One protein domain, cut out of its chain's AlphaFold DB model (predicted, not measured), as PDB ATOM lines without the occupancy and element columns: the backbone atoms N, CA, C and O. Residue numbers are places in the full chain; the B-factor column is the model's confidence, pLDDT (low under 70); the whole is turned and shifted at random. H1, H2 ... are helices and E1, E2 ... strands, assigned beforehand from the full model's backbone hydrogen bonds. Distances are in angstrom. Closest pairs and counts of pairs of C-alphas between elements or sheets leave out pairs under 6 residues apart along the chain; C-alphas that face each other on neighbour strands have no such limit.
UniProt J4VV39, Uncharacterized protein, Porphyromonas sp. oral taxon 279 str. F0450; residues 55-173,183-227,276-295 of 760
ATOM      1  N   GLY A  55     -17.262  15.247   9.829       65.75
ATOM      2  CA  GLY A  55     -15.876  14.983  10.203       65.75
ATOM      3  C   GLY A  55     -15.681  13.558  10.727       65.75
ATOM      4  O   GLY A  55     -16.543  12.695  10.577       65.75
ATOM      5  N   ASN A  56     -14.538  13.312  11.375       74.62
ATOM      6  CA  ASN A  56     -14.124  11.976  11.830       74.62
ATOM      7  C   ASN A  56     -14.186  11.770  13.357       74.62
ATOM      8  O   ASN A  56     -13.796  10.708  13.833       74.62
ATOM      9  N   ILE A  57     -14.618  12.771  14.132       76.50
ATOM     10  CA  ILE A  57     -14.692  12.675  15.600       76.50
ATOM     11  C   ILE A  57     -16.104  12.258  16.004       76.50
ATOM     12  O   ILE A  57     -17.078  12.899  15.611       76.50
ATOM     13  N   ASP A  58     -16.203  11.221  16.829       79.81
ATOM     14  CA  ASP A  58     -17.474  10.731  17.348       79.81
ATOM     15  C   ASP A  58     -17.955  11.531  18.557       79.81
ATOM     16  O   ASP A  58     -17.196  11.836  19.480       79.81
ATOM     17  N   PHE A  59     -19.255  11.806  18.581       78.88
ATOM     18  CA  PHE A  59     -19.934  12.425  19.705       78.88
ATOM     19  C   PHE A  59     -21.111  11.536  20.155       78.88
ATOM     20  O   PHE A  59     -21.965  11.184  19.330       78.88
ATOM     21  N   PRO A  60     -21.176  11.158  21.445       73.12
ATOM     22  CA  PRO A  60     -22.266  10.366  21.987       73.12
ATOM     23  C   PRO A  60     -23.488  11.236  22.292       73.12
ATOM     24  O   PRO A  60     -23.462  12.113  23.157       73.12
ATOM     25  N   LEU A  61     -24.582  10.926  21.611       69.62
ATOM     26  CA  LEU A  61     -25.942  11.077  22.131       69.62
ATOM     27  C   LEU A  61     -26.375   9.672  22.590       69.62
ATOM     28  O   LEU A  61     -25.746   8.707  22.174       69.62
ATOM     29  N   ALA A  62     -27.365   9.504  23.465       59.72
ATOM     30  CA  ALA A  62     -27.814   8.160  23.858       59.72
ATOM     31  C   ALA A  62     -29.214   8.177  24.469       59.72
ATOM     32  O   ALA A  62     -29.694   9.228  24.883       59.72
ATOM     33  N   ALA A  63     -29.824   7.000  24.614       52.75
ATOM     34  CA  ALA A  63     -31.128   6.860  25.253       52.75
ATOM     35  C   ALA A  63     -31.152   7.384  26.706       52.75
ATOM     36  O   ALA A  63     -32.168   7.915  27.129       52.75
ATOM     37  N   ASP A  64     -30.047   7.350  27.462       53.66
ATOM     38  CA  ASP A  64     -29.982   7.933  28.821       53.66
ATOM     39  C   ASP A  64     -30.112   9.474  28.848       53.66
ATOM     40  O   ASP A  64     -30.254  10.089  29.909       53.66
ATOM     41  N   PHE A  65     -30.066  10.121  27.681       61.28
ATOM     42  CA  PHE A  65     -30.150  11.566  27.527       61.28
ATOM     43  C   PHE A  65     -31.593  12.056  27.723       61.28
ATOM     44  O   PHE A  65     -32.407  12.080  26.797       61.28
ATOM     45  N   ASN A  66     -31.902  12.448  28.957       70.06
ATOM     46  CA  ASN A  66     -33.230  12.875  29.372       70.06
ATOM     47  C   ASN A  66     -33.536  14.313  28.923       70.06
ATOM     48  O   ASN A  66     -32.871  15.267  29.333       70.06
ATOM     49  N   ILE A  67     -34.608  14.473  28.155       72.44
ATOM     50  CA  ILE A  67     -35.248  15.754  27.867       72.44
ATOM     51  C   ILE A  67     -36.408  15.925  28.843       72.44
ATOM     52  O   ILE A  67     -37.327  15.101  28.896       72.44
ATOM     53  N   THR A  68     -36.388  17.028  29.585       70.19
ATOM     54  CA  THR A  68     -37.496  17.428  30.449       70.19
ATOM     55  C   THR A  68     -37.970  18.831  30.146       70.19
ATOM     56  O   THR A  68     -37.275  19.686  29.602       70.19
ATOM     57  N   PHE A  69     -39.196  19.075  30.558       66.25
ATOM     58  CA  PHE A  69     -39.818  20.374  30.548       66.25
ATOM     59  C   PHE A  69     -39.810  20.870  32.006       66.25
ATOM     60  O   PHE A  69     -40.079  20.072  32.895       66.25
ATOM     61  N   SER A  70     -39.442  22.136  32.249       56.00
ATOM     62  CA  SER A  70     -39.264  22.741  33.593       56.00
ATOM     63  C   SER A  70     -40.503  22.688  34.528       56.00
ATOM     64  O   SER A  70     -41.519  22.072  34.206       56.00
ATOM     65  N   GLU A  71     -40.540  23.471  35.609       49.22
ATOM     66  CA  GLU A  71     -41.813  23.810  36.290       49.22
ATOM     67  C   GLU A  71     -42.380  25.180  35.887       49.22
ATOM     68  O   GLU A  71     -43.594  25.337  35.757       49.22
ATOM     69  N   GLU A  72     -41.535  26.182  35.617       45.12
ATOM     70  CA  GLU A  72     -42.007  27.559  35.395       45.12
ATOM     71  C   GLU A  72     -42.939  27.645  34.177       45.12
ATOM     72  O   GLU A  72     -44.100  28.044  34.273       45.12
ATOM     73  N   THR A  73     -42.474  27.120  33.047       47.47
ATOM     74  CA  THR A  73     -43.252  26.949  31.819       47.47
ATOM     75  C   THR A  73     -44.428  25.959  32.006       47.47
ATOM     76  O   THR A  73     -45.377  25.989  31.240       47.47
ATOM     77  N   GLU A  74     -44.473  25.143  33.063       39.38
ATOM     78  CA  GLU A  74     -45.587  24.233  33.385       39.38
ATOM     79  C   GLU A  74     -46.728  24.970  34.085       39.38
ATOM     80  O   GLU A  74     -47.890  24.569  34.009       39.38
ATOM     81  N   SER A  75     -46.394  26.086  34.733       40.22
ATOM     82  CA  SER A  75     -47.346  27.058  35.252       40.22
ATOM     83  C   SER A  75     -47.777  28.108  34.223       40.22
ATOM     84  O   SER A  75     -48.832  28.712  34.407       40.22
ATOM     85  N   THR A  76     -47.012  28.308  33.138       46.22
ATOM     86  CA  THR A  76     -47.262  29.408  32.191       46.22
ATOM     87  C   THR A  76     -47.408  29.059  30.707       46.22
ATOM     88  O   THR A  76     -47.827  29.978  30.017       46.22
ATOM     89  N   LEU A  77     -47.114  27.825  30.235       47.75
ATOM     90  CA  LEU A  77     -47.513  27.122  28.973       47.75
ATOM     91  C   LEU A  77     -46.458  26.107  28.443       47.75
ATOM     92  O   LEU A  77     -45.381  26.511  28.024       47.75
ATOM     93  N   ARG A  78     -46.798  24.811  28.318       48.59
ATOM     94  CA  ARG A  78     -45.921  23.686  27.875       48.59
ATOM     95  C   ARG A  78     -46.169  23.164  26.446       48.59
ATOM     96  O   ARG A  78     -46.668  22.058  26.292       48.59
ATOM     97  N   GLY A  79     -45.856  23.906  25.388       38.94
ATOM     98  CA  GLY A  79     -46.010  23.376  24.018       38.94
ATOM     99  C   GLY A  79     -45.023  22.261  23.644       38.94
ATOM    100  O   GLY A  79     -43.989  22.163  24.290       38.94
ATOM    101  N   ILE A  80     -45.357  21.463  22.615       41.84
ATOM    102  CA  ILE A  80     -44.631  21.187  21.344       41.84
ATOM    103  C   ILE A  80     -45.483  20.168  20.553       41.84
ATOM    104  O   ILE A  80     -45.776  19.086  21.054       41.84
ATOM    105  N   SER A  81     -45.909  20.532  19.335       39.84
ATOM    106  CA  SER A  81     -46.934  19.819  18.540       39.84
ATOM    107  C   SER A  81     -48.176  19.454  19.368       39.84
ATOM    108  O   SER A  81     -48.611  18.310  19.475       39.84
ATOM    109  N   ALA A  82     -48.696  20.479  20.041       50.12
ATOM    110  CA  ALA A  82     -49.643  20.339  21.128       50.12
ATOM    111  C   ALA A  82     -51.019  20.887  20.775       50.12
ATOM    112  O   ALA A  82     -51.145  22.036  20.359       50.12
ATOM    113  N   THR A  83     -52.046  20.102  21.078       48.84
ATOM    114  CA  THR A  83     -53.421  20.585  21.185       48.84
ATOM    115  C   THR A  83     -53.555  21.440  22.448       48.84
ATOM    116  O   THR A  83     -53.557  20.913  23.561       48.84
ATOM    117  N   VAL A  84     -53.629  22.765  22.288       51.62
ATOM    118  CA  VAL A  84     -53.775  23.716  23.405       51.62
ATOM    119  C   VAL A  84     -55.257  24.000  23.662       51.62
ATOM    120  O   VAL A  84     -55.940  24.517  22.778       51.62
ATOM    121  N   SER A  85     -55.752  23.704  24.869       50.72
ATOM    122  CA  SER A  85     -57.137  24.022  25.266       50.72
ATOM    123  C   SER A  85     -57.383  25.540  25.326       50.72
ATOM    124  O   SER A  85     -56.537  26.255  25.871       50.72
ATOM    125  N   PRO A  86     -58.542  26.068  24.876       54.28
ATOM    126  CA  PRO A  86     -58.893  27.478  25.070       54.28
ATOM    127  C   PRO A  86     -59.168  27.835  26.543       54.28
ATOM    128  O   PRO A  86     -59.018  28.997  26.929       54.28
ATOM    129  N   THR A  87     -59.541  26.857  27.377       56.91
ATOM    130  CA  THR A  87     -59.856  27.046  28.800       56.91
ATOM    131  C   THR A  87     -58.660  26.752  29.707       56.91
ATOM    132  O   THR A  87     -57.798  25.920  29.409       56.91
ATOM    133  N   LEU A  88     -58.623  27.441  30.852       60.28
ATOM    134  CA  LEU A  88     -57.675  27.166  31.929       60.28
ATOM    135  C   LEU A  88     -58.223  26.063  32.848       60.28
ATOM    136  O   LEU A  88     -59.418  26.012  33.134       60.28
ATOM    137  N   ASN A  89     -57.338  25.187  33.319       61.66
ATOM    138  CA  ASN A  89     -57.647  24.162  34.312       61.66
ATOM    139  C   ASN A  89     -57.788  24.758  35.730       61.66
ATOM    140  O   ASN A  89     -57.542  25.943  35.950       61.66
ATOM    141  N   ALA A  90     -58.110  23.921  36.721       57.16
ATOM    142  CA  ALA A  90     -58.267  24.334  38.123       57.16
ATOM    143  C   ALA A  90     -57.016  24.988  38.758       57.16
ATOM    144  O   ALA A  90     -57.127  25.633  39.795       57.16
ATOM    145  N   LYS A  91     -55.831  24.856  38.140       54.62
ATOM    146  CA  LYS A  91     -54.580  25.520  38.550       54.62
ATOM    147  C   LYS A  91     -54.303  26.819  37.767       54.62
ATOM    148  O   LYS A  91     -53.211  27.368  37.886       54.62
ATOM    149  N   GLY A  92     -55.245  27.291  36.943       57.16
ATOM    150  CA  GLY A  92     -55.107  28.499  36.121       57.16
ATOM    151  C   GLY A  92     -54.206  28.332  34.889       57.16
ATOM    152  O   GLY A  92     -53.616  29.312  34.439       57.16
ATOM    153  N   ARG A  93     -54.062  27.108  34.359       59.44
ATOM    154  CA  ARG A  93     -53.102  26.757  33.290       59.44
ATOM    155  C   ARG A  93     -53.814  26.175  32.066       59.44
ATOM    156  O   ARG A  93     -54.757  25.403  32.222       59.44
ATOM    157  N   HIS A  94     -53.353  26.488  30.855       57.25
ATOM    158  CA  HIS A  94     -53.857  25.846  29.634       57.25
ATOM    159  C   HIS A  94     -53.454  24.363  29.603       57.25
ATOM    160  O   HIS A  94     -52.296  24.027  29.856       57.25
ATOM    161  N   GLY A  95     -54.408  23.479  29.297       55.00
ATOM    162  CA  GLY A  95     -54.149  22.048  29.104       55.00
ATOM    163  C   GLY A  95     -53.429  21.783  27.782       55.00
ATOM    164  O   GLY A  95     -53.785  22.387  26.767       55.00
ATOM    165  N   ILE A  96     -52.417  20.908  27.812       60.44
ATOM    166  CA  ILE A  96     -51.564  20.569  26.669       60.44
ATOM    167  C   ILE A  96     -51.237  19.071  26.672       60.44
ATOM    168  O   ILE A  96     -50.841  18.515  27.696       60.44
ATOM    169  N   THR A  97     -51.350  18.445  25.502       62.91
ATOM    170  CA  THR A  97     -50.900  17.076  25.225       62.91
ATOM    171  C   THR A  97     -49.756  17.100  24.211       62.91
ATOM    172  O   THR A  97     -49.910  17.684  23.144       62.91
ATOM    173  N   LEU A  98     -48.627  16.464  24.539       68.94
ATOM    174  CA  LEU A  98     -47.484  16.259  23.637       68.94
ATOM    175  C   LEU A  98     -47.579  14.883  22.941       68.94
ATOM    176  O   LEU A  98     -48.012  13.923  23.597       68.94
ATOM    177  N   PRO A  99     -47.142  14.747  21.672       71.06
ATOM    178  CA  PRO A  99     -47.119  13.474  20.946       71.06
ATOM    179  C   PRO A  99     -46.057  12.516  21.509       71.06
ATOM    180  O   PRO A  99     -45.148  12.928  22.228       71.06
ATOM    181  N   ASN A 100     -46.152  11.223  21.186       80.19
ATOM    182  CA  ASN A 100     -45.214  10.211  21.694       80.19
ATOM    183  C   ASN A 100     -43.817  10.282  21.051       80.19
ATOM    184  O   ASN A 100     -42.850   9.846  21.669       80.19
ATOM    185  N   GLU A 101     -43.705  10.860  19.855       82.19
ATOM    186  CA  GLU A 101     -42.442  11.129  19.160       82.19
ATOM    187  C   GLU A 101     -42.343  12.621  18.827       82.19
ATOM    188  O   GLU A 101     -43.332  13.244  18.438       82.19
ATOM    189  N   LEU A 102     -41.144  13.186  18.963       78.69
ATOM    190  CA  LEU A 102     -40.840  14.584  18.669       78.69
ATOM    191  C   LEU A 102     -39.612  14.692  17.749       78.69
ATOM    192  O   LEU A 102     -38.576  14.108  18.072       78.69
ATOM    193  N   PRO A 103     -39.672  15.454  16.639       82.50
ATOM    194  CA  PRO A 103     -38.478  15.829  15.890       82.50
ATOM    195  C   PRO A 103     -37.685  16.882  16.675       82.50
ATOM    196  O   PRO A 103     -38.242  17.869  17.168       82.50
ATOM    197  N   VAL A 104     -36.376  16.668  16.797       86.31
ATOM    198  CA  VAL A 104     -35.468  17.511  17.580       86.31
ATOM    199  C   VAL A 104     -34.193  17.783  16.787       86.31
ATOM    200  O   VAL A 104     -33.595  16.875  16.218       86.31
ATOM    201  N   LEU A 105     -33.745  19.036  16.781       89.50
ATOM    202  CA  LEU A 105     -32.451  19.446  16.254       89.50
ATOM    203  C   LEU A 105     -31.439  19.529  17.403       89.50
ATOM    204  O   LEU A 105     -31.517  20.427  18.242       89.50
ATOM    205  N   CYS A 106     -30.472  18.615  17.429       89.69
ATOM    206  CA  CYS A 106     -29.288  18.719  18.275       89.69
ATOM    207  C   CYS A 106     -28.308  19.736  17.685       89.69
ATOM    208  O   CYS A 106     -27.899  19.624  16.527       89.69
ATOM    209  N   ILE A 107     -27.906  20.696  18.512       90.94
ATOM    210  CA  ILE A 107     -26.933  21.742  18.213       90.94
ATOM    211  C   ILE A 107     -25.739  21.521  19.140       90.94
ATOM    212  O   ILE A 107     -25.884  21.544  20.362       90.94
ATOM    213  N   ILE A 108     -24.561  21.292  18.566       89.94
ATOM    214  CA  ILE A 108     -23.341  20.971  19.313       89.94
ATOM    215  C   ILE A 108     -22.264  21.994  19.000       89.94
ATOM    216  O   ILE A 108     -22.002  22.303  17.841       89.94
ATOM    217  N   ARG A 109     -21.625  22.522  20.042       89.06
ATOM    218  CA  ARG A 109     -20.621  23.582  19.933       89.06
ATOM    219  C   ARG A 109     -19.500  23.339  20.940       89.06
ATOM    220  O   ARG A 109     -19.738  22.814  22.024       89.06
ATOM    221  N   SER A 110     -18.272  23.702  20.583       87.88
ATOM    222  CA  SER A 110     -17.127  23.605  21.496       87.88
ATOM    223  C   SER A 110     -16.882  24.910  22.261       87.88
ATOM    224  O   SER A 110     -17.391  25.962  21.877       87.88
ATOM    225  N   SER A 111     -16.044  24.864  23.300       84.50
ATOM    226  CA  SER A 111     -15.470  26.062  23.933       84.50
ATOM    227  C   SER A 111     -14.431  26.793  23.065       84.50
ATOM    228  O   SER A 111     -13.919  27.828  23.481       84.50
ATOM    229  N   GLY A 112     -14.067  26.239  21.904       78.12
ATOM    230  CA  GLY A 112     -13.138  26.831  20.942       78.12
ATOM    231  C   GLY A 112     -13.840  27.442  19.726       78.12
ATOM    232  O   GLY A 112     -15.065  27.546  19.665       78.12
ATOM    233  N   ASN A 113     -13.042  27.812  18.724       79.81
ATOM    234  CA  ASN A 113     -13.506  28.494  17.511       79.81
ATOM    235  C   ASN A 113     -14.083  27.565  16.426       79.81
ATOM    236  O   ASN A 113     -14.294  28.025  15.307       79.81
ATOM    237  N   ASP A 114     -14.365  26.298  16.725       83.50
ATOM    238  CA  ASP A 114     -15.008  25.361  15.794       83.50
ATOM    239  C   ASP A 114     -16.383  25.865  15.323       83.50
ATOM    240  O   ASP A 114     -17.097  26.563  16.053       83.50
ATOM    241  N   GLU A 115     -16.782  25.468  14.115       84.38
ATOM    242  CA  GLU A 115     -18.159  25.652  13.657       84.38
ATOM    243  C   GLU A 115     -19.128  24.722  14.411       84.38
ATOM    244  O   GLU A 115     -18.768  23.582  14.732       84.38
ATOM    245  N   PRO A 116     -20.363  25.170  14.714       88.75
ATOM    246  CA  PRO A 116     -21.363  24.313  15.334       88.75
ATOM    247  C   PRO A 116     -21.762  23.140  14.429       88.75
ATOM    248  O   PRO A 116     -21.832  23.256  13.206       88.75
ATOM    249  N   THR A 117     -22.076  22.005  15.047       88.88
ATOM    250  CA  THR A 117     -22.577  20.804  14.373       88.88
ATOM    251  C   THR A 117     -24.080  20.661  14.605       88.88
ATOM    252  O   THR A 117     -24.549  20.808  15.734       88.88
ATOM    253  N   TYR A 118     -24.822  20.341  13.544       88.88
ATOM    254  CA  TYR A 118     -26.283  20.245  13.532       88.88
ATOM    255  C   TYR A 118     -26.738  18.842  13.128       88.88
ATOM    256  O   TYR A 118     -26.323  18.346  12.080       88.88
ATOM    257  N   TYR A 119     -27.609  18.223  13.927       86.44
ATOM    258  CA  TYR A 119     -28.203  16.918  13.624       86.44
ATOM    259  C   TYR A 119     -29.675  16.847  13.999       86.44
ATOM    260  O   TYR A 119     -30.033  17.052  15.156       86.44
ATOM    261  N   GLU A 120     -30.511  16.459  13.044       86.19
ATOM    262  CA  GLU A 120     -31.877  16.035  13.333       86.19
ATOM    263  C   GLU A 120     -31.876  14.627  13.942       86.19
ATOM    264  O   GLU A 120     -31.166  13.717  13.490       86.19
ATOM    265  N   VAL A 121     -32.662  14.476  15.002       85.06
ATOM    266  CA  VAL A 121     -32.880  13.245  15.762       85.06
ATOM    267  C   VAL A 121     -34.353  13.149  16.159       85.06
ATOM    268  O   VAL A 121     -35.079  14.147  16.173       85.06
ATOM    269  N   LYS A 122     -34.801  11.946  16.517       84.38
ATOM    270  CA  LYS A 122     -36.095  11.745  17.168       84.38
ATOM    271  C   LYS A 122     -35.926  11.720  18.681       84.38
ATOM    272  O   LYS A 122     -34.932  11.202  19.187       84.38
ATOM    273  N   ALA A 123     -36.916  12.244  19.393       83.50
ATOM    274  CA  ALA A 123     -37.062  12.075  20.828       83.50
ATOM    275  C   ALA A 123     -38.353  11.304  21.135       83.50
ATOM    276  O   ALA A 123     -39.439  11.726  20.734       83.50
ATOM    277  N   VAL A 124     -38.235  10.182  21.845       83.62
ATOM    278  CA  VAL A 124     -39.332   9.244  22.130       83.62
ATOM    279  C   VAL A 124     -39.742   9.349  23.597       83.62
ATOM    280  O   VAL A 124     -38.897   9.448  24.489       83.62
ATOM    281  N   LYS A 125     -41.050   9.350  23.851       80.94
ATOM    282  CA  LYS A 125     -41.648   9.475  25.184       80.94
ATOM    283  C   LYS A 125     -41.517   8.184  25.996       80.94
ATOM    284  O   LYS A 125     -41.848   7.106  25.511       80.94
ATOM    285  N   THR A 126     -41.135   8.309  27.263       75.25
ATOM    286  CA  THR A 126     -41.100   7.215  28.247       75.25
ATOM    287  C   THR A 126     -41.846   7.615  29.525       75.25
ATOM    288  O   THR A 126     -42.433   8.695  29.615       75.25
ATOM    289  N   THR A 127     -41.796   6.761  30.548       68.88
ATOM    290  CA  THR A 127     -42.312   7.032  31.899       68.88
ATOM    291  C   THR A 127     -41.688   8.270  32.563       68.88
ATOM    292  O   THR A 127     -42.335   8.890  33.401       68.88
ATOM    293  N   ASN A 128     -40.450   8.644  32.199       66.25
ATOM    294  CA  ASN A 128     -39.648   9.641  32.929       66.25
ATOM    295  C   ASN A 128     -39.372  10.945  32.152       66.25
ATOM    296  O   ASN A 128     -38.805  11.881  32.722       66.25
ATOM    297  N   GLY A 129     -39.756  11.025  30.873       72.38
ATOM    298  CA  GLY A 129     -39.489  12.179  30.013       72.38
ATOM    299  C   GLY A 129     -39.490  11.812  28.530       72.38
ATOM    300  O   GLY A 129     -40.201  10.898  28.109       72.38
ATOM    301  N   TYR A 130     -38.685  12.524  27.742       79.25
ATOM    302  CA  TYR A 130     -38.355  12.149  26.364       79.25
ATOM    303  C   TYR A 130     -36.869  11.804  26.258       79.25
ATOM    304  O   TYR A 130     -36.046  12.410  26.938       79.25
ATOM    305  N   HIS A 131     -36.528  10.852  25.395       81.94
ATOM    306  CA  HIS A 131     -35.172  10.326  25.235       81.94
ATOM    307  C   HIS A 131     -34.760  10.364  23.765       81.94
ATOM    308  O   HIS A 131     -35.583  10.074  22.897       81.94
ATOM    309  N   ILE A 132     -33.508  10.719  23.475       80.69
ATOM    310  CA  ILE A 132     -33.019  10.833  22.094       80.69
ATOM    311  C   ILE A 132     -32.709   9.445  21.518       80.69
ATOM    312  O   ILE A 132     -31.851   8.723  22.022       80.69
ATOM    313  N   GLU A 133     -33.366   9.102  20.413       73.00
ATOM    314  CA  GLU A 133     -33.229   7.826  19.703       73.00
ATOM    315  C   GLU A 133     -32.024   7.851  18.739       73.00
ATOM    316  O   GLU A 133     -32.155   7.716  17.521       73.00
ATOM    317  N   LYS A 134     -30.821   8.108  19.272       73.38
ATOM    318  CA  LYS A 134     -29.564   8.053  18.506       73.38
ATOM    319  C   LYS A 134     -28.351   7.900  19.421       73.38
ATOM    320  O   LYS A 134     -28.152   8.735  20.295       73.38
ATOM    321  N   GLU A 135     -27.519   6.883  19.180       67.44
ATOM    322  CA  GLU A 135     -26.341   6.579  20.020       67.44
ATOM    323  C   GLU A 135     -25.032   7.274  19.589       67.44
ATOM    324  O   GLU A 135     -24.056   7.332  20.340       67.44
ATOM    325  N   ARG A 136     -24.957   7.762  18.345       77.56
ATOM    326  CA  ARG A 136     -23.710   8.279  17.764       77.56
ATOM    327  C   ARG A 136     -23.973   9.249  16.621       77.56
ATOM    328  O   ARG A 136     -24.855   9.035  15.788       77.56
ATOM    329  N   ILE A 137     -23.165  10.300  16.572       82.81
ATOM    330  CA  ILE A 137     -23.105  11.301  15.501       82.81
ATOM    331  C   ILE A 137     -21.651  11.746  15.297       82.81
ATOM    332  O   ILE A 137     -20.828  11.575  16.197       82.81
ATOM    333  N   LYS A 138     -21.328  12.316  14.131       83.75
ATOM    334  CA  LYS A 138     -19.972  12.782  13.814       83.75
ATOM    335  C   LYS A 138     -19.888  14.301  13.891       83.75
ATOM    336  O   LYS A 138     -20.685  15.001  13.283       83.75
ATOM    337  N   LEU A 139     -18.911  14.840  14.610       83.69
ATOM    338  CA  LEU A 139     -18.697  16.289  14.647       83.69
ATOM    339  C   LEU A 139     -18.387  16.840  13.250       83.69
ATOM    340  O   LEU A 139     -17.889  16.116  12.389       83.69
ATOM    341  N   GLY A 140     -18.695  18.117  13.018       79.69
ATOM    342  CA  GLY A 140     -18.492  18.773  11.728       79.69
ATOM    343  C   GLY A 140     -17.044  18.698  11.231       79.69
ATOM    344  O   GLY A 140     -16.085  18.693  12.006       79.69
ATOM    345  N   SER A 141     -16.875  18.646   9.909       73.88
ATOM    346  CA  SER A 141     -15.555  18.713   9.278       73.88
ATOM    347  C   SER A 141     -14.806  19.976   9.720       73.88
ATOM    348  O   SER A 141     -15.323  21.083   9.594       73.88
ATOM    349  N   GLY A 142     -13.578  19.808  10.217       74.88
ATOM    350  CA  GLY A 142     -12.769  20.888  10.798       74.88
ATOM    351  C   GLY A 142     -12.801  20.957  12.329       74.88
ATOM    352  O   GLY A 142     -11.979  21.667  12.906       74.88
ATOM    353  N   SER A 143     -13.671  20.199  13.008       82.50
ATOM    354  CA  SER A 143     -13.575  20.033  14.462       82.50
ATOM    355  C   SER A 143     -12.273  19.340  14.869       82.50
ATOM    356  O   SER A 143     -11.864  18.352  14.261       82.50
ATOM    357  N   ALA A 144     -11.646  19.837  15.937       83.00
ATOM    358  CA  ALA A 144     -10.369  19.331  16.451       83.00
ATOM    359  C   ALA A 144     -10.437  19.002  17.949       83.00
ATOM    360  O   ALA A 144     -11.107  19.693  18.717       83.00
ATOM    361  N   LEU A 145      -9.710  17.978  18.394       85.19
ATOM    362  CA  LEU A 145      -9.529  17.684  19.820       85.19
ATOM    363  C   LEU A 145      -8.357  18.501  20.375       85.19
ATOM    364  O   LEU A 145      -7.355  18.685  19.687       85.19
ATOM    365  N   ALA A 146      -8.478  18.994  21.607       85.00
ATOM    366  CA  ALA A 146      -7.416  19.735  22.282       85.00
ATOM    367  C   ALA A 146      -7.529  19.583  23.810       85.00
ATOM    368  O   ALA A 146      -8.651  19.508  24.326       85.00
ATOM    369  N   PRO A 147      -6.407  19.573  24.558       84.31
ATOM    370  CA  PRO A 147      -6.437  19.515  26.015       84.31
ATOM    371  C   PRO A 147      -7.293  20.626  26.633       84.31
ATOM    372  O   PRO A 147      -7.211  21.784  26.229       84.31
ATOM    373  N   GLY A 148      -8.141  20.267  27.599       81.31
ATOM    374  CA  GLY A 148      -9.046  21.211  28.273       81.31
ATOM    375  C   GLY A 148     -10.210  21.744  27.421       81.31
ATOM    376  O   GLY A 148     -11.012  22.530  27.927       81.31
ATOM    377  N   LYS A 149     -10.347  21.321  26.157       86.69
ATOM    378  CA  LYS A 149     -11.473  21.707  25.300       86.69
ATOM    379  C   LYS A 149     -12.766  21.043  25.766       86.69
ATOM    380  O   LYS A 149     -12.818  19.830  25.961       86.69
ATOM    381  N   LYS A 150     -13.816  21.850  25.898       87.75
ATOM    382  CA  LYS A 150     -15.144  21.424  26.345       87.75
ATOM    383  C   LYS A 150     -16.122  21.383  25.178       87.75
ATOM    384  O   LYS A 150     -15.975  22.133  24.209       87.75
ATOM    385  N   TRP A 151     -17.142  20.541  25.301       86.94
ATOM    386  CA  TRP A 151     -18.233  20.424  24.336       86.94
ATOM    387  C   TRP A 151     -19.570  20.687  25.012       86.94
ATOM    388  O   TRP A 151     -19.772  20.318  26.165       86.94
ATOM    389  N   TYR A 152     -20.484  21.305  24.276       87.12
ATOM    390  CA  TYR A 152     -21.801  21.695  24.752       87.12
ATOM    391  C   TYR A 152     -22.856  21.216  23.771       87.12
ATOM    392  O   TYR A 152     -22.655  21.284  22.556       87.12
ATOM    393  N   VAL A 153     -23.980  20.758  24.308       87.19
ATOM    394  CA  VAL A 153     -25.165  20.381  23.541       87.19
ATOM    395  C   VAL A 153     -26.355  21.224  23.974       87.19
ATOM    396  O   VAL A 153     -26.558  21.500  25.158       87.19
ATOM    397  N   MET A 154     -27.135  21.637  22.988       87.50
ATOM    398  CA  MET A 154     -28.430  22.281  23.124       87.50
ATOM    399  C   MET A 154     -29.378  21.599  22.141       87.50
ATOM    400  O   MET A 154     -28.946  21.095  21.103       87.50
ATOM    401  N   ILE A 155     -30.669  21.568  22.451       87.06
ATOM    402  CA  ILE A 155     -31.691  21.073  21.528       87.06
ATOM    403  C   ILE A 155     -32.682  22.171  21.185       87.06
ATOM    404  O   ILE A 155     -33.053  22.961  22.051       87.06
ATOM    405  N   ALA A 156     -33.127  22.189  19.933       87.50
ATOM    406  CA  ALA A 156     -34.217  23.022  19.446       87.50
ATOM    407  C   ALA A 156     -35.308  22.134  18.828       87.50
ATOM    408  O   ALA A 156     -35.009  21.103  18.227       87.50
ATOM    409  N   MET A 157     -36.578  22.493  18.998       83.94
ATOM    410  CA  MET A 157     -37.714  21.685  18.539       83.94
ATOM    411  C   MET A 157     -38.955  22.529  18.224       83.94
ATOM    412  O   MET A 157     -39.013  23.725  18.520       83.94
ATOM    413  N   GLY A 158     -39.944  21.881  17.600       75.38
ATOM    414  CA  GLY A 158     -41.207  22.495  17.183       75.38
ATOM    415  C   GLY A 158     -41.202  23.104  15.778       75.38
ATOM    416  O   GLY A 158     -42.138  23.822  15.462       75.38
ATOM    417  N   GLY A 159     -40.175  22.838  14.963       80.38
ATOM    418  CA  GLY A 159     -40.020  23.338  13.592       80.38
ATOM    419  C   GLY A 159     -39.089  22.445  12.762       80.38
ATOM    420  O   GLY A 159     -38.556  21.461  13.276       80.38
ATOM    421  N   THR A 160     -38.878  22.789  11.492       84.81
ATOM    422  CA  THR A 160     -38.077  22.026  10.517       84.81
ATOM    423  C   THR A 160     -36.708  22.671  10.302       84.81
ATOM    424  O   THR A 160     -36.609  23.893  10.151       84.81
ATOM    425  N   TYR A 161     -35.640  21.871  10.255       87.56
ATOM    426  CA  TYR A 161     -34.295  22.371   9.970       87.56
ATOM    427  C   TYR A 161     -34.062  22.519   8.460       87.56
ATOM    428  O   TYR A 161     -34.118  21.560   7.695       87.56
ATOM    429  N   ASP A 162     -33.756  23.737   8.021       86.38
ATOM    430  CA  ASP A 162     -33.282  24.020   6.670       86.38
ATOM    431  C   ASP A 162     -31.750  24.070   6.686       86.38
ATOM    432  O   ASP A 162     -31.124  25.084   7.018       86.38
ATOM    433  N   LYS A 163     -31.155  22.927   6.335       81.31
ATOM    434  CA  LYS A 163     -29.704  22.708   6.328       81.31
ATOM    435  C   LYS A 163     -28.957  23.610   5.342       81.31
ATOM    436  O   LYS A 163     -27.801  23.934   5.593       81.31
ATOM    437  N   ASN A 164     -29.604  24.020   4.250       80.50
ATOM    438  CA  ASN A 164     -28.969  24.803   3.187       80.50
ATOM    439  C   ASN A 164     -28.888  26.289   3.546       80.50
ATOM    440  O   ASN A 164     -27.894  26.939   3.235       80.50
ATOM    441  N   ALA A 165     -29.910  26.823   4.215       81.44
ATOM    442  CA  ALA A 165     -29.933  28.218   4.653       81.44
ATOM    443  C   ALA A 165     -29.483  28.424   6.113       81.44
ATOM    444  O   ALA A 165     -29.477  29.557   6.590       81.44
ATOM    445  N   GLY A 166     -29.123  27.358   6.838       83.62
ATOM    446  CA  GLY A 166     -28.627  27.457   8.214       83.62
ATOM    447  C   GLY A 166     -29.666  28.041   9.175       83.62
ATOM    448  O   GLY A 166     -29.355  28.931   9.967       83.62
ATOM    449  N   GLN A 167     -30.911  27.569   9.090       89.12
ATOM    450  CA  GLN A 167     -32.037  28.133   9.839       89.12
ATOM    451  C   GLN A 167     -33.029  27.062  10.294       89.12
ATOM    452  O   GLN A 167     -33.205  26.036   9.640       89.12
ATOM    453  N   MET A 168     -33.721  27.321  11.402       88.12
ATOM    454  CA  MET A 168     -34.851  26.508  11.849       88.12
ATOM    455  C   MET A 168     -36.152  27.239  11.532       88.12
ATOM    456  O   MET A 168     -36.430  28.291  12.112       88.12
ATOM    457  N   ARG A 169     -36.924  26.701  10.585       85.94
ATOM    458  CA  ARG A 169     -38.198  27.269  10.134       85.94
ATOM    459  C   ARG A 169     -39.351  26.721  10.968       85.94
ATOM    460  O   ARG A 169     -39.354  25.554  11.347       85.94
ATOM    461  N   PHE A 170     -40.354  27.556  11.187       79.44
ATOM    462  CA  PHE A 170     -41.609  27.203  11.849       79.44
ATOM    463  C   PHE A 170     -42.761  27.467  10.872       79.44
ATOM    464  O   PHE A 170     -42.554  28.179   9.884       79.44
ATOM    465  N   GLY A 171     -43.938  26.876  11.105       69.31
ATOM    466  CA  GLY A 171     -45.093  26.968  10.209       69.31
ATOM    467  C   GLY A 171     -45.330  28.376   9.649       69.31
ATOM    468  O   GLY A 171     -45.342  29.365  10.381       69.31
ATOM    469  N   THR A 172     -45.485  28.469   8.327       56.50
ATOM    470  CA  THR A 172     -45.540  29.744   7.602       56.50
ATOM    471  C   THR A 172     -46.792  30.545   7.943       56.50
ATOM    472  O   THR A 172     -47.892  30.206   7.505       56.50
ATOM    473  N   SER A 173     -46.618  31.659   8.648       55.16
ATOM    474  CA  SER A 173     -47.679  32.617   8.973       55.16
ATOM    475  C   SER A 173     -47.990  33.532   7.782       55.16
ATOM    476  O   SER A 173     -47.626  34.706   7.750       55.16
ATOM    477  N   SER A 183     -63.735  23.587  21.900       50.06
ATOM    478  CA  SER A 183     -63.411  22.859  23.136       50.06
ATOM    479  C   SER A 183     -62.306  21.805  22.962       50.06
ATOM    480  O   SER A 183     -61.687  21.427  23.955       50.06
ATOM    481  N   ALA A 184     -62.028  21.363  21.729       50.78
ATOM    482  CA  ALA A 184     -60.937  20.451  21.414       50.78
ATOM    483  C   ALA A 184     -59.551  21.122  21.352       50.78
ATOM    484  O   ALA A 184     -58.567  20.401  21.420       50.78
ATOM    485  N   GLY A 185     -59.435  22.454  21.264       62.75
ATOM    486  CA  GLY A 185     -58.149  23.171  21.209       62.75
ATOM    487  C   GLY A 185     -57.562  23.382  19.803       62.75
ATOM    488  O   GLY A 185     -58.199  23.080  18.798       62.75
ATOM    489  N   ARG A 186     -56.342  23.942  19.728       67.38
ATOM    490  CA  ARG A 186     -55.612  24.205  18.465       67.38
ATOM    491  C   ARG A 186     -54.219  23.566  18.479       67.38
ATOM    492  O   ARG A 186     -53.501  23.726  19.463       67.38
ATOM    493  N   VAL A 187     -53.836  22.915  17.376       68.56
ATOM    494  CA  VAL A 187     -52.459  22.452  17.103       68.56
ATOM    495  C   VAL A 187     -51.625  23.610  16.550       68.56
ATOM    496  O   VAL A 187     -52.068  24.319  15.645       68.56
ATOM    497  N   MET A 188     -50.432  23.819  17.108       70.62
ATOM    498  CA  MET A 188     -49.495  24.872  16.701       70.62
ATOM    499  C   MET A 188     -48.045  24.406  16.850       70.62
ATOM    500  O   MET A 188     -47.708  23.702  17.809       70.62
ATOM    501  N   ASP A 189     -47.187  24.889  15.954       72.12
ATOM    502  CA  ASP A 189     -45.739  24.881  16.143       72.12
ATOM    503  C   ASP A 189     -45.381  25.827  17.291       72.12
ATOM    504  O   ASP A 189     -45.767  26.999  17.298       72.12
ATOM    505  N   ILE A 190     -44.665  25.307  18.287       76.25
ATOM    506  CA  ILE A 190     -44.230  26.072  19.458       76.25
ATOM    507  C   ILE A 190     -42.699  26.004  19.505       76.25
ATOM    508  O   ILE A 190     -42.154  24.998  19.964       76.25
ATOM    509  N   PRO A 191     -42.009  27.052  19.013       81.94
ATOM    510  CA  PRO A 191     -40.558  27.166  19.046       81.94
ATOM    511  C   PRO A 191     -40.022  27.033  20.474       81.94
ATOM    512  O   PRO A 191     -40.334  27.856  21.343       81.94
ATOM    513  N   ALA A 192     -39.213  26.004  20.720       81.06
ATOM    514  CA  ALA A 192     -38.688  25.694  22.046       81.06
ATOM    515  C   ALA A 192     -37.244  25.184  21.985       81.06
ATOM    516  O   ALA A 192     -36.861  24.478  21.052       81.06
ATOM    517  N   VAL A 193     -36.433  25.582  22.967       83.69
ATOM    518  CA  VAL A 193     -34.975  25.388  22.992       83.69
ATOM    519  C   VAL A 193     -34.517  25.121  24.427       83.69
ATOM    520  O   VAL A 193     -35.102  25.657  25.371       83.69
ATOM    521  N   SER A 194     -33.503  24.279  24.616       81.88
ATOM    522  CA  SER A 194     -32.916  24.024  25.937       81.88
ATOM    523  C   SER A 194     -31.879  25.068  26.357       81.88
ATOM    524  O   SER A 194     -31.460  25.916  25.576       81.88
ATOM    525  N   HIS A 195     -31.400  24.961  27.594       78.19
ATOM    526  CA  HIS A 195     -30.106  25.536  27.962       78.19
ATOM    527  C   HIS A 195     -28.940  24.762  27.304       78.19
ATOM    528  O   HIS A 195     -29.123  23.638  26.824       78.19
ATOM    529  N   TRP A 196     -27.734  25.342  27.315       82.00
ATOM    530  CA  TRP A 196     -26.490  24.630  26.986       82.00
ATOM    531  C   TRP A 196     -26.058  23.711  28.135       82.00
ATOM    532  O   TRP A 196     -25.704  24.199  29.214       82.00
ATOM    533  N   MET A 197     -26.000  22.403  27.885       81.94
ATOM    534  CA  MET A 197     -25.420  21.427  28.812       81.94
ATOM    535  C   MET A 197     -23.986  21.089  28.403       81.94
ATOM    536  O   MET A 197     -23.723  20.721  27.258       81.94
ATOM    537  N   GLU A 198     -23.052  21.209  29.348       84.62
ATOM    538  CA  GLU A 198     -21.651  20.816  29.158       84.62
ATOM    539  C   GLU A 198     -21.525  19.288  29.153       84.62
ATOM    540  O   GLU A 198     -21.870  18.641  30.140       84.62
ATOM    541  N   MET A 199     -21.023  18.701  28.073       83.94
ATOM    542  CA  MET A 199     -20.823  17.258  27.980       83.94
ATOM    543  C   MET A 199     -19.557  16.833  28.732       83.94
ATOM    544  O   MET A 199     -18.534  17.511  28.622       83.94
ATOM    545  N   PRO A 200     -19.576  15.688  29.438       84.25
ATOM    546  CA  PRO A 200     -18.373  15.120  30.033       84.25
ATOM    547  C   PRO A 200     -17.287  14.884  28.978       84.25
ATOM    548  O   PRO A 200     -17.551  14.271  27.945       84.25
ATOM    549  N   THR A 201     -16.054  15.313  29.247       85.44
ATOM    550  CA  THR A 201     -14.900  15.119  28.350       85.44
ATOM    551  C   THR A 201     -13.741  14.413  29.051       85.44
ATOM    552  O   THR A 201     -13.540  14.561  30.258       85.44
ATOM    553  N   TYR A 202     -12.957  13.644  28.298       84.25
ATOM    554  CA  TYR A 202     -11.634  13.179  28.726       84.25
ATOM    555  C   TYR A 202     -10.614  14.341  28.672       84.25
ATOM    556  O   TYR A 202     -10.868  15.344  27.998       84.25
ATOM    557  N   PRO A 203      -9.435  14.231  29.321       83.06
ATOM    558  CA  PRO A 203      -8.435  15.307  29.353       83.06
ATOM    559  C   PRO A 203      -7.941  15.795  27.980       83.06
ATOM    560  O   PRO A 203      -7.532  16.945  27.860       83.06
ATOM    561  N   ASN A 204      -8.017  14.954  26.942       81.88
ATOM    562  CA  ASN A 204      -7.684  15.292  25.552       81.88
ATOM    563  C   ASN A 204      -8.789  16.078  24.803       81.88
ATOM    564  O   ASN A 204      -8.640  16.354  23.615       81.88
ATOM    565  N   GLY A 205      -9.902  16.404  25.470       81.62
ATOM    566  CA  GLY A 205     -11.045  17.111  24.891       81.62
ATOM    567  C   GLY A 205     -12.025  16.232  24.106       81.62
ATOM    568  O   GLY A 205     -12.922  16.768  23.460       81.62
ATOM    569  N   HIS A 206     -11.889  14.900  24.131       84.75
ATOM    570  CA  HIS A 206     -12.865  13.991  23.517       84.75
ATOM    571  C   HIS A 206     -14.095  13.819  24.434       84.75
ATOM    572  O   HIS A 206     -13.910  13.592  25.633       84.75
ATOM    573  N   PRO A 207     -15.342  13.883  23.928       84.50
ATOM    574  CA  PRO A 207     -16.542  13.552  24.707       84.50
ATOM    575  C   PRO A 207     -16.496  12.126  25.292       84.50
ATOM    576  O   PRO A 207     -16.067  11.196  24.607       84.50
ATOM    577  N   LYS A 208     -16.943  11.931  26.539       85.31
ATOM    578  CA  LYS A 208     -17.042  10.602  27.173       85.31
ATOM    579  C   LYS A 208     -18.316   9.877  26.755       85.31
ATOM    580  O   LYS A 208     -19.379  10.493  26.674       85.31
ATOM    581  N   TRP A 209     -18.237   8.557  26.614       80.81
ATOM    582  CA  TRP A 209     -19.408   7.703  26.400       80.81
ATOM    583  C   TRP A 209     -20.296   7.624  27.656       80.81
ATOM    584  O   TRP A 209     -19.755   7.669  28.761       80.81
ATOM    585  N   PRO A 210     -21.626   7.429  27.529       76.19
ATOM    586  CA  PRO A 210     -22.557   7.401  28.667       76.19
ATOM    587  C   PRO A 210     -22.204   6.361  29.731       76.19
ATOM    588  O   PRO A 210     -22.359   6.602  30.926       76.19
ATOM    589  N   LYS A 211     -21.646   5.214  29.320       78.56
ATOM    590  CA  LYS A 211     -21.124   4.187  30.236       78.56
ATOM    591  C   LYS A 211     -20.097   4.757  31.235       78.56
ATOM    592  O   LYS A 211     -20.153   4.400  32.409       78.56
ATOM    593  N   ASP A 212     -19.264   5.701  30.785       82.81
ATOM    594  CA  ASP A 212     -18.157   6.333  31.517       82.81
ATOM    595  C   ASP A 212     -18.583   7.637  32.230       82.81
ATOM    596  O   ASP A 212     -17.745   8.364  32.771       82.81
ATOM    597  N   TRP A 213     -19.881   7.965  32.215       82.88
ATOM    598  CA  TRP A 213     -20.448   9.066  32.992       82.88
ATOM    599  C   TRP A 213     -20.680   8.638  34.447       82.88
ATOM    600  O   TRP A 213     -21.180   7.541  34.734       82.88
ATOM    601  N   SER A 214     -20.377   9.548  35.368       82.88
ATOM    602  CA  SER A 214     -20.753   9.459  36.779       82.88
ATOM    603  C   SER A 214     -22.274   9.448  36.963       82.88
ATOM    604  O   SER A 214     -23.041   9.851  36.086       82.88
ATOM    605  N   GLN A 215     -22.731   9.020  38.141       79.75
ATOM    606  CA  GLN A 215     -24.156   9.008  38.478       79.75
ATOM    607  C   GLN A 215     -24.787  10.410  38.415       79.75
ATOM    608  O   GLN A 215     -25.918  10.541  37.955       79.75
ATOM    609  N   ALA A 216     -24.048  11.456  38.803       79.00
ATOM    610  CA  ALA A 216     -24.502  12.842  38.698       79.00
ATOM    611  C   ALA A 216     -24.619  13.303  37.233       79.00
ATOM    612  O   ALA A 216     -25.608  13.928  36.861       79.00
ATOM    613  N   GLU A 217     -23.654  12.948  36.374       79.44
ATOM    614  CA  GLU A 217     -23.717  13.246  34.935       79.44
ATOM    615  C   GLU A 217     -24.899  12.527  34.256       79.44
ATOM    616  O   GLU A 217     -25.599  13.147  33.461       79.44
ATOM    617  N   LYS A 218     -25.197  11.275  34.638       75.44
ATOM    618  CA  LYS A 218     -26.376  10.506  34.171       75.44
ATOM    619  C   LYS A 218     -27.723  11.059  34.658       75.44
ATOM    620  O   LYS A 218     -28.756  10.743  34.078       75.44
ATOM    621  N   GLN A 219     -27.729  11.865  35.720       76.12
ATOM    622  CA  GLN A 219     -28.932  12.509  36.261       76.12
ATOM    623  C   GLN A 219     -29.194  13.908  35.681       76.12
ATOM    624  O   GLN A 219     -30.258  14.473  35.945       76.12
ATOM    625  N   ARG A 220     -28.267  14.473  34.891       74.88
ATOM    626  CA  ARG A 220     -28.474  15.757  34.199       74.88
ATOM    627  C   ARG A 220     -29.505  15.606  33.081       74.88
ATOM    628  O   ARG A 220     -29.670  14.538  32.495       74.88
ATOM    629  N   LYS A 221     -30.236  16.689  32.820       76.44
ATOM    630  CA  LYS A 221     -31.394  16.715  31.921       76.44
ATOM    631  C   LYS A 221     -31.357  17.977  31.073       76.44
ATOM    632  O   LYS A 221     -31.139  19.057  31.619       76.44
ATOM    633  N   LEU A 222     -31.642  17.869  29.774       77.81
ATOM    634  CA  LEU A 222     -31.912  19.061  28.973       77.81
ATOM    635  C   LEU A 222     -33.316  19.569  29.274       77.81
ATOM    636  O   LEU A 222     -34.322  18.987  28.875       77.81
ATOM    637  N   GLU A 223     -33.350  20.684  29.992       76.81
ATOM    638  CA  GLU A 223     -34.560  21.412  30.332       76.81
ATOM    639  C   GLU A 223     -34.922  22.365  29.186       76.81
ATOM    640  O   GLU A 223     -34.129  23.244  28.838       76.81
ATOM    641  N   VAL A 224     -36.095  22.159  28.580       77.19
ATOM    642  CA  VAL A 224     -36.560  22.874  27.380       77.19
ATOM    643  C   VAL A 224     -37.536  24.000  27.732       77.19
ATOM    644  O   VAL A 224     -38.496  23.808  28.492       77.19
ATOM    645  N   PHE A 225     -37.321  25.166  27.117       75.81
ATOM    646  CA  PHE A 225     -38.116  26.380  27.300       75.81
ATOM    647  C   PHE A 225     -38.658  26.904  25.960       75.81
ATOM    648  O   PHE A 225     -37.900  26.998  24.989       75.81
ATOM    649  N   PRO A 226     -39.935  27.315  25.883       77.75
ATOM    650  CA  PRO A 226     -40.453  28.060  24.745       77.75
ATOM    651  C   PRO A 226     -39.712  29.389  24.568       77.75
ATOM    652  O   PRO A 226     -39.237  29.998  25.527       77.75
ATOM    653  N   GLN A 227     -39.660  29.843  23.322       80.38
ATOM    654  CA  GLN A 227     -38.899  31.013  22.866       80.38
ATOM    655  C   GLN A 227     -39.789  32.216  22.500       80.38
ATOM    656  O   GLN A 227     -39.313  33.220  21.978       80.38
ATOM    657  N   ASP A 276     -25.162  33.881  16.198       86.62
ATOM    658  CA  ASP A 276     -26.571  34.093  16.541       86.62
ATOM    659  C   ASP A 276     -27.098  33.054  17.555       86.62
ATOM    660  O   ASP A 276     -28.190  33.216  18.105       86.62
ATOM    661  N   LEU A 277     -26.317  31.998  17.821       86.56
ATOM    662  CA  LEU A 277     -26.575  31.036  18.892       86.56
ATOM    663  C   LEU A 277     -26.335  31.669  20.280       86.56
ATOM    664  O   LEU A 277     -25.357  32.409  20.438       86.56
ATOM    665  N   PRO A 278     -27.120  31.296  21.315       82.94
ATOM    666  CA  PRO A 278     -26.884  31.687  22.702       82.94
ATOM    667  C   PRO A 278     -25.433  31.476  23.150       82.94
ATOM    668  O   PRO A 278     -24.772  30.511  22.749       82.94
ATOM    669  N   ALA A 279     -24.939  32.364  24.011       79.56
ATOM    670  CA  ALA A 279     -23.586  32.268  24.547       79.56
ATOM    671  C   ALA A 279     -23.411  31.015  25.425       79.56
ATOM    672  O   ALA A 279     -24.295  30.653  26.196       79.56
ATOM    673  N   ILE A 280     -22.242  30.376  25.326       76.50
ATOM    674  CA  ILE A 280     -21.846  29.264  26.207       76.50
ATOM    675  C   ILE A 280     -21.361  29.795  27.567       76.50
ATOM    676  O   ILE A 280     -21.649  29.207  28.611       76.50
ATOM    677  N   ASP A 281     -20.629  30.915  27.562       63.16
ATOM    678  CA  ASP A 281     -20.093  31.553  28.767       63.16
ATOM    679  C   ASP A 281     -21.142  32.456  29.430       63.16
ATOM    680  O   ASP A 281     -21.237  33.660  29.171       63.16
ATOM    681  N   PHE A 282     -21.936  31.862  30.319       59.34
ATOM    682  CA  PHE A 282     -22.748  32.610  31.273       59.34
ATOM    683  C   PHE A 282     -21.855  33.155  32.389       59.34
ATOM    684  O   PHE A 282     -21.806  32.584  33.484       59.34
ATOM    685  N   LYS A 283     -21.166  34.268  32.109       49.19
ATOM    686  CA  LYS A 283     -20.357  35.004  33.091       49.19
ATOM    687  C   LYS A 283     -21.115  35.104  34.423       49.19
ATOM    688  O   LYS A 283     -22.208  35.662  34.468       49.19
ATOM    689  N   SER A 284     -20.518  34.506  35.458       50.00
ATOM    690  CA  SER A 284     -20.989  34.366  36.849       50.00
ATOM    691  C   SER A 284     -22.249  33.527  37.168       50.00
ATOM    692  O   SER A 284     -22.636  33.498  38.336       50.00
ATOM    693  N   LYS A 285     -22.855  32.764  36.237       53.47
ATOM    694  CA  LYS A 285     -23.998  31.864  36.557       53.47
ATOM    695  C   LYS A 285     -23.649  30.366  36.517       53.47
ATOM    696  O   LYS A 285     -23.208  29.829  35.495       53.47
ATOM    697  N   THR A 286     -23.927  29.666  37.622       56.56
ATOM    698  CA  THR A 286     -23.863  28.195  37.709       56.56
ATOM    699  C   THR A 286     -24.934  27.543  36.830       56.56
ATOM    700  O   THR A 286     -25.933  28.176  36.497       56.56
ATOM    701  N   GLU A 287     -24.750  26.272  36.453       53.97
ATOM    702  CA  GLU A 287     -25.666  25.556  35.546       53.97
ATOM    703  C   GLU A 287     -27.122  25.544  36.051       53.97
ATOM    704  O   GLU A 287     -28.040  25.791  35.273       53.97
ATOM    705  N   ALA A 288     -27.324  25.427  37.368       51.78
ATOM    706  CA  ALA A 288     -28.636  25.508  38.016       51.78
ATOM    707  C   ALA A 288     -29.345  26.877  37.879       51.78
ATOM    708  O   ALA A 288     -30.556  26.961  38.055       51.78
ATOM    709  N   VAL A 289     -28.617  27.954  37.551       54.34
ATOM    710  CA  VAL A 289     -29.156  29.318  37.347       54.34
ATOM    711  C   VAL A 289     -29.225  29.674  35.847       54.34
ATOM    712  O   VAL A 289     -29.600  30.786  35.473       54.34
ATOM    713  N   ARG A 290     -28.903  28.725  34.952       60.28
ATOM    714  CA  ARG A 290     -29.074  28.865  33.492       60.28
ATOM    715  C   ARG A 290     -30.491  28.532  33.017       60.28
ATOM    716  O   ARG A 290     -30.753  28.650  31.825       60.28
ATOM    717  N   GLY A 291     -31.400  28.126  33.903       54.38
ATOM    718  CA  GLY A 291     -32.789  27.828  33.550       54.38
ATOM    719  C   GLY A 291     -33.565  29.065  33.072       54.38
ATOM    720  O   GLY A 291     -33.418  30.160  33.616       54.38
ATOM    721  N   GLY A 292     -34.418  28.886  32.064       61.44
ATOM    722  CA  GLY A 292     -35.331  29.901  31.538       61.44
ATOM    723  C   GLY A 292     -34.845  30.563  30.246       61.44
ATOM    724  O   GLY A 292     -33.680  30.932  30.099       61.44
ATOM    725  N   ALA A 293     -35.773  30.772  29.308       62.44
ATOM    726  CA  ALA A 293     -35.508  31.463  28.044       62.44
ATOM    727  C   ALA A 293     -34.942  32.880  28.281       62.44
ATOM    728  O   ALA A 293     -33.885  33.234  27.763       62.44
ATOM    729  N   ASN A 294     -35.579  33.647  29.172       68.12
ATOM    730  CA  ASN A 294     -35.230  35.043  29.468       68.12
ATOM    731  C   ASN A 294     -33.897  35.222  30.239       68.12
ATOM    732  O   ASN A 294     -33.499  36.352  30.501       68.12
ATOM    733  N   ASN A 295     -33.197  34.138  30.602       66.75
ATOM    734  CA  ASN A 295     -31.914  34.178  31.322       66.75
ATOM    735  C   ASN A 295     -30.670  34.172  30.408       66.75
ATOM    736  O   ASN A 295     -29.548  34.112  30.918       66.75
TER     737      ASN A 295
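AT A GLANCE: This is residues 55 to 173, 183 to 227 and 276 to 295 of the 760 residues of an uncharacterized protein of Porphyromonas sp. oral taxon 279 str. F0450 (UniProt J4VV39). A small closed barrel of seven strands, E2, E7, E6, E5, E9, E13 and E15 round the ring, makes the core; the three-stranded sheet E4, E3, E12 lies beyond one end of it. The strand pair E1 and E8 lies toward the opposite end, the small hairpin E10 and E11 off to one side, and residues 276 to 295 bear no named element. The 184 printed residues hold two named helices and fifteen named strands, in the order E1 E2 H1 E3 E4 E5 E6 E7 E8 E9 E10 E11 E12 E13 E14 H2 E15; the class is mostly strand, with under half of the residues in named elements. The barrel is mixed; the other sheets are antiparallel. The whole is compact, with a radius of gyration of the C-alphas of 17.1 A and spans of 56 by 38 by 31 A.

HOW THE PARTS SIT: E1, residues 55 to 59, is antiparallel to E8, residues 137 to 140, with N 59 and O 137 2.9 A apart, within hydrogen-bond range like the N and O pairs below. E2, residues 66 to 69, is antiparallel to E7, residues 130 to 132 (N 67 and O 130, 2.8 A). H1, residues 72 to 76, is only just on the barrel, with 5 pairs of C-alphas within 10 A. E3, residues 82 to 88, forms a hairpin with E4, residues 94 to 97 (N 85 and O 95, 3.0 A), and is antiparallel to E12, residues 186 to 188 (N 84 and O 186, 3.0 A); H1 only grazes this sheet. E5, residues 101 to 110, E6, residues 117 to 125, and E7 form a meander, each strand the antiparallel neighbour of the one before (N 106 and O 119, 2.8 A; N 131 and O 124, 2.9 A). E9, residues 151 to 157, has E5 on one side (N 107 and O 154, 2.8 A), and E13, residues 192 to 194 (N 194 and O 155, 2.9 A), and E14, residues 197 to 199 (N 153 and O 197, 3.0 A), on the other side. E10, residues 160 to 162, and E11, residues 167 to 169, form a hairpin (N 160 and O 169, 2.8 A). H2, residues 215 to 219, is only just not on the barrel, with 4 pairs within 10 A. E15, residues 221 to 226, is antiparallel to E13 (N 193 and O 225, 2.9 A) and parallel to E2 (N 68 and O 222, 2.9 A). In H1 and H2 every O i to N i+4 pair is within range.

IN THESE COORDINATES: E1 begins at C-alpha 55 (-15.876, 14.983, 10.203). E5 measures 28.3 A, E6 24.7 A and E9 20.4 A. E15 ends at C-alpha 226 (-40.453, 28.060, 24.745).

THE WHOLE: The C-alphas farthest apart, of Pro 147 and Ser 183, are 57.1 A apart. Residues 174 to 182 and 228 to 275 are not printed; the C-alpha gaps are 23.3 A and 14.2 A. The link E14 to H2 is long, with 15 residues. Mean pLDDT of the printed part is 73.1; 62 residues are under 70, among them 69 to 98 and 281 to 295.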